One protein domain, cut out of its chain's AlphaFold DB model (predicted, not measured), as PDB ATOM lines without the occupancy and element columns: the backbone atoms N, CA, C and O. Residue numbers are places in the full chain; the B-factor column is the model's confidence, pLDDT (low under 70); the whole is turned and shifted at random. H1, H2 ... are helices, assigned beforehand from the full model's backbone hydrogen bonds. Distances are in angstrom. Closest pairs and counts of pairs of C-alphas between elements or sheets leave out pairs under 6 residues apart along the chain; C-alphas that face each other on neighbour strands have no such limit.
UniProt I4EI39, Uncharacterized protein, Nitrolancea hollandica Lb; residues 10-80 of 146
ATOM      1  N   PHE A  10     135.575 205.192 146.563       85.56
ATOM      2  CA  PHE A  10     134.872 203.942 146.838       85.56
ATOM      3  C   PHE A  10     133.529 203.959 146.095       85.56
ATOM      4  O   PHE A  10     132.841 204.979 146.181       85.56
ATOM      5  N   PRO A  11     133.139 202.856 145.428       91.69
ATOM      6  CA  PRO A  11     131.824 202.717 144.817       91.69
ATOM      7  C   PRO A  11     130.713 203.180 145.757       91.69
ATOM      8  O   PRO A  11     130.647 202.764 146.917       91.69
ATOM      9  N   GLU A  12     129.860 204.067 145.271       92.06
ATOM     10  CA  GLU A  12     128.732 204.618 145.996       92.06
ATOM     11  C   GLU A  12     127.414 203.945 145.637       92.06
ATOM     12  O   GLU A  12     126.521 203.920 146.489       92.06
ATOM     13  N   LEU A  13     127.319 203.392 144.426       92.62
ATOM     14  CA  LEU A  13     126.153 202.706 143.875       92.62
ATOM     15  C   LEU A  13     126.501 201.261 143.473       92.62
ATOM     16  O   LEU A  13     127.640 200.996 143.088       92.62
ATOM     17  N   PRO A  14     125.536 200.318 143.472       94.00
ATOM     18  CA  PRO A  14     125.809 198.941 143.055       94.00
ATOM     19  C   PRO A  14     126.355 198.838 141.629       94.00
ATOM     20  O   PRO A  14     127.224 198.017 141.370       94.00
ATOM     21  N   GLY A  15     125.902 199.683 140.699       92.69
ATOM     22  CA  GLY A  15     126.385 199.663 139.312       92.69
ATOM     23  C   GLY A  15     127.839 200.112 139.122       92.69
ATOM     24  O   GLY A  15     128.331 200.089 138.003       92.69
ATOM     25  N   GLU A  16     128.518 200.545 140.187       93.56
ATOM     26  CA  GLU A  16     129.927 200.958 140.158       93.56
ATOM     27  C   GLU A  16     130.876 199.853 140.645       93.56
ATOM     28  O   GLU A  16     132.091 200.048 140.640       93.56
ATOM     29  N   LEU A  17     130.331 198.716 141.091       94.50
ATOM     30  CA  LEU A  17     131.110 197.534 141.437       94.50
ATOM     31  C   LEU A  17     131.457 196.721 140.186       94.50
ATOM     32  O   LEU A  17     130.639 196.560 139.285       94.50
ATOM     33  N   ASP A  18     132.663 196.164 140.173       93.62
ATOM     34  CA  ASP A  18     133.132 195.217 139.172       93.62
ATOM     35  C   ASP A  18     132.629 193.804 139.498       93.62
ATOM     36  O   ASP A  18     132.872 193.279 140.589       93.62
ATOM     37  N   TYR A  19     131.927 193.186 138.553       96.06
ATOM     38  CA  TYR A  19     131.273 191.891 138.722       96.06
ATOM     39  C   TYR A  19     131.934 190.803 137.873       96.06
ATOM     40  O   TYR A  19     132.249 191.021 136.705       96.06
ATOM     41  N   ASP A  20     132.077 189.593 138.422       95.81
ATOM     42  CA  ASP A  20     132.441 188.392 137.671       95.81
ATOM     43  C   ASP A  20     131.302 188.049 136.694       95.81
ATOM     44  O   ASP A  20     130.200 187.669 137.128       95.81
ATOM     45  N   PRO A  21     131.553 188.102 135.371       95.19
ATOM     46  CA  PRO A  21     130.550 187.758 134.374       95.19
ATOM     47  C   PRO A  21     129.964 186.354 134.555       95.19
ATOM     48  O   PRO A  21     128.771 186.138 134.333       95.19
ATOM     49  N   ASN A  22     130.779 185.384 134.979       96.12
ATOM     50  CA  ASN A  22     130.324 184.011 135.172       96.12
ATOM     51  C   ASN A  22     129.428 183.889 136.402       96.12
ATOM     52  O   ASN A  22     128.433 183.162 136.357       96.12
ATOM     53  N   ALA A  23     129.754 184.598 137.484       96.94
ATOM     54  CA  ALA A  23     128.947 184.593 138.698       96.94
ATOM     55  C   ALA A  23     127.561 185.207 138.443       96.94
ATOM     56  O   ALA A  23     126.552 184.628 138.852       96.94
ATOM     57  N   LEU A  24     127.482 186.308 137.684       96.62
ATOM     58  CA  LEU A  24     126.204 186.908 137.280       96.62
ATOM     59  C   LEU A  24     125.356 185.964 136.414       96.62
ATOM     60  O   LEU A  24     124.158 185.799 136.656       96.62
ATOM     61  N   LEU A  25     125.966 185.288 135.437       96.56
ATOM     62  CA  LEU A  25     125.263 184.290 134.622       96.56
ATOM     63  C   LEU A  25     124.753 183.112 135.467       96.56
ATOM     64  O   LEU A  25     123.632 182.641 135.259       96.56
ATOM     65  N   GLN A  26     125.541 182.650 136.443       96.94
ATOM     66  CA  GLN A  26     125.121 181.606 137.381       96.94
ATOM     67  C   GLN A  26     123.973 182.068 138.283       96.94
ATOM     68  O   GLN A  26     123.052 181.290 138.534       96.94
ATOM     69  N   LEU A  27     123.981 183.327 138.728       96.38
ATOM     70  CA  LEU A  27     122.897 183.906 139.521       96.38
ATOM     71  C   LEU A  27     121.563 183.853 138.760       96.38
ATOM     72  O   LEU A  27     120.548 183.412 139.304       96.38
ATOM     73  N   VAL A  28     121.573 184.209 137.472       95.31
ATOM     74  CA  VAL A  28     120.389 184.101 136.604       95.31
ATOM     75  C   VAL A  28     119.991 182.644 136.362       95.31
ATOM     76  O   VAL A  28     118.800 182.327 136.367       95.31
ATOM     77  N   ALA A  29     120.956 181.741 136.176       95.81
ATOM     78  CA  ALA A  29     120.669 180.319 135.999       95.81
ATOM     79  C   ALA A  29     119.944 179.727 137.222       95.81
ATOM     80  O   ALA A  29     118.930 179.052 137.059       95.81
ATOM     81  N   ARG A  30     120.393 180.062 138.437       96.06
ATOM     82  CA  ARG A  30     119.742 179.672 139.699       96.06
ATOM     83  C   ARG A  30     118.304 180.185 139.791       96.06
ATOM     84  O   ARG A  30     117.392 179.419 140.100       96.06
ATOM     85  N   ALA A  31     118.081 181.459 139.459       93.12
ATOM     86  CA  ALA A  31     116.735 182.037 139.430       93.12
ATOM     87  C   ALA A  31     115.825 181.327 138.413       93.12
ATOM     88  O   ALA A  31     114.662 181.041 138.708       93.12
ATOM     89  N   ARG A  32     116.353 180.992 137.228       92.25
ATOM     90  CA  ARG A  32     115.629 180.231 136.197       92.25
ATOM     91  C   ARG A  32     115.222 178.841 136.685       92.25
ATOM     92  O   ARG A  32     114.134 178.380 136.346       92.25
ATOM     93  N   ASP A  33     116.057 178.209 137.501       95.19
ATOM     94  CA  ASP A  33     115.789 176.891 138.083       95.19
ATOM     95  C   ASP A  33     114.813 176.960 139.281       95.19
ATOM     96  O   ASP A  33     114.469 175.941 139.882       95.19
ATOM     97  N   GLY A  34     114.300 178.156 139.596       91.88
ATOM     98  CA  GLY A  34     113.295 178.390 140.630       91.88
ATOM     99  C   GLY A  34     113.872 178.585 142.029       91.88
ATOM    100  O   GLY A  34     113.111 178.599 143.002       91.88
ATOM    101  N   GLU A  35     115.192 178.739 142.152       94.81
ATOM    102  CA  GLU A  35     115.830 179.054 143.424       94.81
ATOM    103  C   GLU A  35     115.400 180.443 143.917       94.81
ATOM    104  O   GLU A  35     115.297 181.398 143.145       94.81
ATOM    105  N   ARG A  36     115.143 180.559 145.224       92.06
ATOM    106  CA  ARG A  36     114.837 181.830 145.887       92.06
ATOM    107  C   ARG A  36     116.031 182.249 146.728       92.06
ATOM    108  O   ARG A  36     116.487 181.469 147.559       92.06
ATOM    109  N   PHE A  37     116.490 183.476 146.544       93.75
ATOM    110  CA  PHE A  37     117.633 184.034 147.257       93.75
ATOM    111  C   PHE A  37     117.485 185.547 147.416       93.75
ATOM    112  O   PHE A  37     116.652 186.177 146.762       93.75
ATOM    113  N   ASP A  38     118.294 186.112 148.307       94.75
ATOM    114  CA  ASP A  38     118.449 187.554 148.453       94.75
ATOM    115  C   ASP A  38     119.283 188.094 147.276       94.75
ATOM    116  O   ASP A  38     120.404 187.633 147.040       94.75
ATOM    117  N   LEU A  39     118.714 189.027 146.501       94.38
ATOM    118  CA  LEU A  39     119.371 189.587 145.316       94.38
ATOM    119  C   LEU A  39     120.623 190.388 145.670       94.38
ATOM    120  O   LEU A  39     121.586 190.338 144.911       94.38
ATOM    121  N   LEU A  40     120.623 191.104 146.797       96.44
ATOM    122  CA  LEU A  40     121.779 191.880 147.226       96.44
ATOM    123  C   LEU A  40     122.921 190.944 147.618       96.44
ATOM    124  O   LEU A  40     124.045 191.145 147.168       96.44
ATOM    125  N   GLU A  41     122.643 189.884 148.380       97.25
ATOM    126  CA  GLU A  41     123.681 188.898 148.710       97.25
ATOM    127  C   GLU A  41     124.236 188.213 147.464       97.25
ATOM    128  O   GLU A  41     125.454 188.116 147.321       97.25
ATOM    129  N   GLY A  42     123.363 187.793 146.544       96.38
ATOM    130  CA  GLY A  42     123.785 187.173 145.290       96.38
ATOM    131  C   GLY A  42     124.609 188.109 144.404       96.38
ATOM    132  O   GLY A  42     125.543 187.663 143.742       96.38
ATOM    133  N   LEU A  43     124.301 189.408 144.418       96.56
ATOM    134  CA  LEU A  43     125.073 190.423 143.710       96.56
ATOM    135  C   LEU A  43     126.447 190.645 144.361       96.56
ATOM    136  O   LEU A  43     127.450 190.695 143.660       96.56
ATOM    137  N   LEU A  44     126.516 190.715 145.696       97.25
ATOM    138  CA  LEU A  44     127.775 190.855 146.441       97.25
ATOM    139  C   LEU A  44     128.669 189.607 146.353       97.25
ATOM    140  O   LEU A  44     129.895 189.727 146.416       97.25
ATOM    141  N   ASP A  45     128.077 188.419 146.197       96.62
ATOM    142  CA  ASP A  45     128.787 187.174 145.863       96.62
ATOM    143  C   ASP A  45     129.459 187.240 144.487       96.62
ATOM    144  O   ASP A  45     130.481 186.590 144.277       96.62
ATOM    145  N   ALA A  46     128.901 188.021 143.559       97.06
ATOM    146  CA  ALA A  46     129.403 188.154 142.198       97.06
ATOM    147  C   ALA A  46     130.473 189.246 142.033       97.06
ATOM    148  O   ALA A  46     130.959 189.425 140.926       97.06
ATOM    149  N   VAL A  47     130.852 189.987 143.076       96.56
ATOM    150  CA  VAL A  47     131.836 191.080 142.957       96.56
ATOM    151  C   VAL A  47     133.265 190.538 142.835       96.56
ATOM    152  O   VAL A  47     133.716 189.735 143.657       96.56
ATOM    153  N   ASN A  48     134.025 191.062 141.872       93.69
ATOM    154  CA  ASN A  48     135.467 190.856 141.742       93.69
ATOM    155  C   ASN A  48     136.228 191.724 142.755       93.69
ATOM    156  O   ASN A  48     136.900 192.687 142.391       93.69
ATOM    157  N   TRP A  49     136.145 191.398 144.049       92.50
ATOM    158  CA  TRP A  49     136.719 192.228 145.121       92.50
ATOM    159  C   TRP A  49     138.199 192.564 144.914       92.50
ATOM    160  O   TRP A  49     138.623 193.689 145.182       92.50
ATOM    161  N   HIS A  50     138.985 191.599 144.428       89.81
ATOM    162  CA  HIS A  50     140.400 191.812 144.144       89.81
ATOM    163  C   HIS A  50     140.622 192.813 143.018       89.81
ATOM    164  O   HIS A  50     141.435 193.705 143.213       89.81
ATOM    165  N   GLU A  51     139.911 192.708 141.896       88.31
ATOM    166  CA  GLU A  51     140.055 193.639 140.764       88.31
ATOM    167  C   GLU A  51     139.520 195.034 141.123       88.31
ATOM    168  O   GLU A  51     140.207 196.035 140.914       88.31
ATOM    169  N   GLN A  52     138.363 195.099 141.793       89.19
ATOM    170  CA  GLN A  52     137.727 196.340 142.242       89.19
ATOM    171  C   GLN A  52     138.647 197.206 143.119       89.19
ATOM    172  O   GLN A  52     138.616 198.435 143.037       89.19
ATOM    173  N   PHE A  53     139.445 196.572 143.984       85.44
ATOM    174  CA  PHE A  53     140.273 197.260 144.980       85.44
ATOM    175  C   PHE A  53     141.779 197.028 144.801       85.44
ATOM    176  O   PHE A  53     142.558 197.491 145.640       85.44
ATOM    177  N   ALA A  54     142.210 196.406 143.694       71.38
ATOM    178  CA  ALA A  54     143.614 196.098 143.382       71.38
ATOM    179  C   ALA A  54     144.547 197.318 143.492       71.38
ATOM    180  O   ALA A  54     145.739 197.175 143.755       71.38
ATOM    181  N   SER A  55     144.009 198.522 143.286       62.72
ATOM    182  CA  SER A  55     144.745 199.790 143.239       62.72
ATOM    183  C   SER A  55     144.704 200.610 144.536       62.72
ATOM    184  O   SER A  55     145.426 201.600 144.648       62.72
ATOM    185  N   THR A  56     143.906 200.213 145.535       60.00
ATOM    186  CA  THR A  56     143.712 200.988 146.784       60.00
ATOM    187  C   THR A  56     144.716 200.669 147.900       60.00
ATOM    188  O   THR A  56     144.668 201.274 148.969       60.00
ATOM    189  N   GLY A  57     145.674 199.764 147.670       58.84
ATOM    190  CA  GLY A  57     146.689 199.410 148.664       58.84
ATOM    191  C   GLY A  57     147.791 198.494 148.128       58.84
ATOM    192  O   GLY A  57     147.731 197.996 147.012       58.84
ATOM    193  N   THR A  58     148.831 198.266 148.933       47.69
ATOM    194  CA  THR A  58     150.049 197.531 148.533       47.69
ATOM    195  C   THR A  58     149.944 196.004 148.667       47.69
ATOM    196  O   THR A  58     150.976 195.337 148.756       47.69
ATOM    197  N   GLY A  59     148.744 195.421 148.755       64.44
ATOM    198  CA  GLY A  59     148.589 193.998 149.066       64.44
ATOM    199  C   GLY A  59     147.336 193.355 148.481       64.44
ATOM    200  O   GLY A  59     146.328 194.015 148.256       64.44
ATOM    201  N   ILE A  60     147.426 192.042 148.256       79.88
ATOM    202  CA  ILE A  60     146.298 191.173 147.905       79.88
ATOM    203  C   ILE A  60     145.286 191.217 149.054       79.88
ATOM    204  O   ILE A  60     145.676 191.012 150.205       79.88
ATOM    205  N   LEU A  61     144.003 191.441 148.749       85.81
ATOM    206  CA  LEU A  61     142.942 191.381 149.756       85.81
ATOM    207  C   LEU A  61     142.920 190.009 150.433       85.81
ATOM    208  O   LEU A  61     142.854 188.969 149.767       85.81
ATOM    209  N   THR A  62     142.948 190.017 151.762       89.81
ATOM    210  CA  THR A  62     142.748 188.816 152.571       89.81
ATOM    211  C   THR A  62     141.258 188.454 152.637       89.81
ATOM    212  O   THR A  62     140.401 189.310 152.402       89.81
ATOM    213  N   PRO A  63     140.905 187.206 153.002       90.69
ATOM    214  CA  PRO A  63     139.509 186.825 153.218       90.69
ATOM    215  C   PRO A  63     138.781 187.721 154.234       90.69
ATOM    216  O   PRO A  63     137.616 188.056 154.030       90.69
ATOM    217  N   ASP A  64     139.476 188.166 155.286       91.88
ATOM    218  CA  ASP A  64     138.908 189.070 156.291       91.88
ATOM    219  C   ASP A  64     138.662 190.477 155.727       91.88
ATOM    220  O   ASP A  64     137.716 191.147 156.143       91.88
ATOM    221  N   ASP A  65     139.491 190.947 154.789       90.88
ATOM    222  CA  ASP A  65     139.265 192.227 154.104       90.88
ATOM    223  C   ASP A  65     138.010 192.153 153.230       90.88
ATOM    224  O   ASP A  65     137.163 193.043 153.290       90.88
ATOM    225  N   ILE A  66     137.858 191.058 152.480       92.69
ATOM    226  CA  ILE A  66     136.689 190.813 151.624       92.69
ATOM    227  C   ILE A  66     135.419 190.711 152.464       92.69
ATOM    228  O   ILE A  66     134.412 191.318 152.115       92.69
ATOM    229  N   ALA A  67     135.463 190.002 153.595       94.06
ATOM    230  CA  ALA A  67     134.326 189.919 154.505       94.06
ATOM    231  C   ALA A  67     133.901 191.313 155.000       94.06
ATOM    232  O   ALA A  67     132.720 191.649 154.946       94.06
ATOM    233  N   ARG A  68     134.859 192.168 155.390       94.00
ATOM    234  CA  ARG A  68     134.561 193.548 155.812       94.00
ATOM    235  C   ARG A  68     134.013 194.412 154.679       94.00
ATOM    236  O   ARG A  68     133.107 195.206 154.923       94.00
ATOM    237  N   LEU A  69     134.537 194.273 153.461       94.38
ATOM    238  CA  LEU A  69     134.015 194.975 152.284       94.38
ATOM    239  C   LEU A  69     132.584 194.537 151.978       94.38
ATOM    240  O   LEU A  69     131.708 195.379 151.794       94.38
ATOM    241  N   ARG A  70     132.319 193.230 152.012       96.06
ATOM    242  CA  ARG A  70     130.976 192.689 151.827       96.06
ATOM    243  C   ARG A  70     130.011 193.222 152.883       96.06
ATOM    244  O   ARG A  70     128.923 193.662 152.533       96.06
ATOM    245  N   ASP A  71     130.408 193.228 154.153       97.12
ATOM    246  CA  ASP A  71     129.586 193.756 155.244       97.12
ATOM    247  C   ASP A  71     129.308 195.255 155.074       97.12
ATOM    248  O   ASP A  71     128.171 195.701 155.251       97.12
ATOM    249  N   HIS A  72     130.327 196.021 154.676       96.00
ATOM    250  CA  HIS A  72     130.192 197.439 154.365       96.00
ATOM    251  C   HIS A  72     129.166 197.671 153.251       96.00
ATOM    252  O   HIS A  72     128.225 198.442 153.439       96.00
ATOM    253  N   TYR A  73     129.309 196.984 152.115       97.00
ATOM    254  CA  TYR A  73     128.434 197.173 150.960       97.00
ATOM    255  C   TYR A  73     127.032 196.606 151.158       97.00
ATOM    256  O   TYR A  73     126.069 197.229 150.719       97.00
ATOM    257  N   ARG A  74     126.884 195.510 151.910       97.19
ATOM    258  CA  ARG A  74     125.573 195.029 152.366       97.19
ATOM    259  C   ARG A  74     124.845 196.117 153.141       97.19
ATOM    260  O   ARG A  74     123.703 196.426 152.829       97.19
ATOM    261  N   SER A  75     125.503 196.713 154.136       96.88
ATOM    262  CA  SER A  75     124.891 197.789 154.919       96.88
ATOM    263  C   SER A  75     124.622 199.028 154.072       96.88
ATOM    264  O   SER A  75     123.612 199.690 154.283       96.88
ATOM    265  N   ARG A  76     125.519 199.361 153.138       95.81
ATOM    266  CA  ARG A  76     125.390 200.536 152.270       95.81
ATOM    267  C   ARG A  76     124.207 200.418 151.311       95.81
ATOM    268  O   ARG A  76     123.553 201.416 151.030       95.81
ATOM    269  N   PHE A  77     123.949 199.218 150.806       96.69
ATOM    270  CA  PHE A  77     122.943 198.954 149.778       96.69
ATOM    271  C   PHE A  77     121.655 198.328 150.323       96.69
ATOM    272  O   PHE A  77     120.784 197.968 149.538       96.69
ATOM    273  N   ALA A  78     121.508 198.228 151.647       94.88
ATOM    274  CA  ALA A  78     120.365 197.582 152.294       94.88
ATOM    275  C   ALA A  78     119.004 198.203 151.923       94.88
ATOM    276  O   ALA A  78     118.007 197.489 151.866       94.88
ATOM    277  N   ASP A  79     118.970 199.511 151.651       93.31
ATOM    278  CA  ASP A  79     117.745 200.247 151.307       93.31
ATOM    279  C   ASP A  79     117.453 200.279 149.794       93.31
ATOM    280  O   ASP A  79     116.510 200.940 149.351       93.31
ATOM    281  N   ILE A  80     118.263 199.600 148.973       91.75
ATOM    282  CA  ILE A  80     118.063 199.567 147.524       91.75
ATOM    283  C   ILE A  80     116.935 198.596 147.183       91.75
ATOM    284  O   ILE A  80     116.939 197.434 147.587       91.75
TER     285      ILE A  80
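Overview. This is residues 10 to 80 of the 146 residues of an uncharacterized protein of Nitrolancea hollandica Lb (UniProt I4EI39). Three helices stand in a loose row, the short H2 in the middle with H1 on one side of it and the longest helix, H4, on the other, and each runs opposite to the one before it in the row. The small helix H3 follows just beyond the last residue of H2, and the loops at Gly 34 and Thr 58 make the two far ends of an elongated outline. The printed part has 71 residues with four named helices, in the order H1, H2, H3, H4, and no named strand; the class is all helix. The whole is compact, with a radius of gyration of the C-alphas of 12.8 A, and the C-alphas span 42 by 26 by 21 A.

Arrangement. Residues 10 to 20, which hold no named helix, lead to H1, residues 21 to 32. H1 and H2, residues 39 to 45, form a helical hairpin. They only just touch, with 3 pairs of C-alphas within 8 A, and H1 does so with residues 23 to 27 alone. Their closest C-alphas are those of Leu 27 and Gly 42, 6.7 A apart. They run opposite ways at a steep tilt of 35.1 degrees, only just more than shallow. H2 also touches H4, residues 63 to 77, with the closest C-alphas, those of Leu 44 and Arg 70, 6.5 A apart. H2 and H4 run opposite ways at a shallow tilt of 24 degrees. H3, residues 49 to 53, is close to H4 but not clearly touching it; the closest C-alphas, those of Trp 49 and Ile 66, are 6.7 A apart. H1 is apart from both H3 and H4, and H2 is apart from H3. In H1, H2, H3 and H4 every backbone O i to N i+4 pair is within hydrogen-bond range.

Along the chain. H1 begins at C-alpha 21, at (130.550, 187.758, 134.374), and is 16.8 A long from first to last C-alpha. H2 measures 9.7 A from Leu 39 to Asp 45, with C-alpha 39 at (119.371, 189.587, 145.316). H3 measures 6.2 A from Trp 49 to Phe 53. H4 measures 20.8 A from Pro 63 to Phe 77, and its C-alpha 77 is at (122.943, 198.954, 149.778).

Size, cuts and confidence. The two C-alphas farthest apart are those of Gly 34 and Thr 58, at 42.2 A, while the first and last printed C-alphas, Phe 10 and Ile 80, are 17.4 A apart. The printed part has no cut. The link from H2 to H3 is tight, those from H1 to H2 and from H3 to H4 are short, and no link is long. The mean pLDDT of the printed part is 91.0, and residues 55 to 59, in the link from H3 to H4, are under 70.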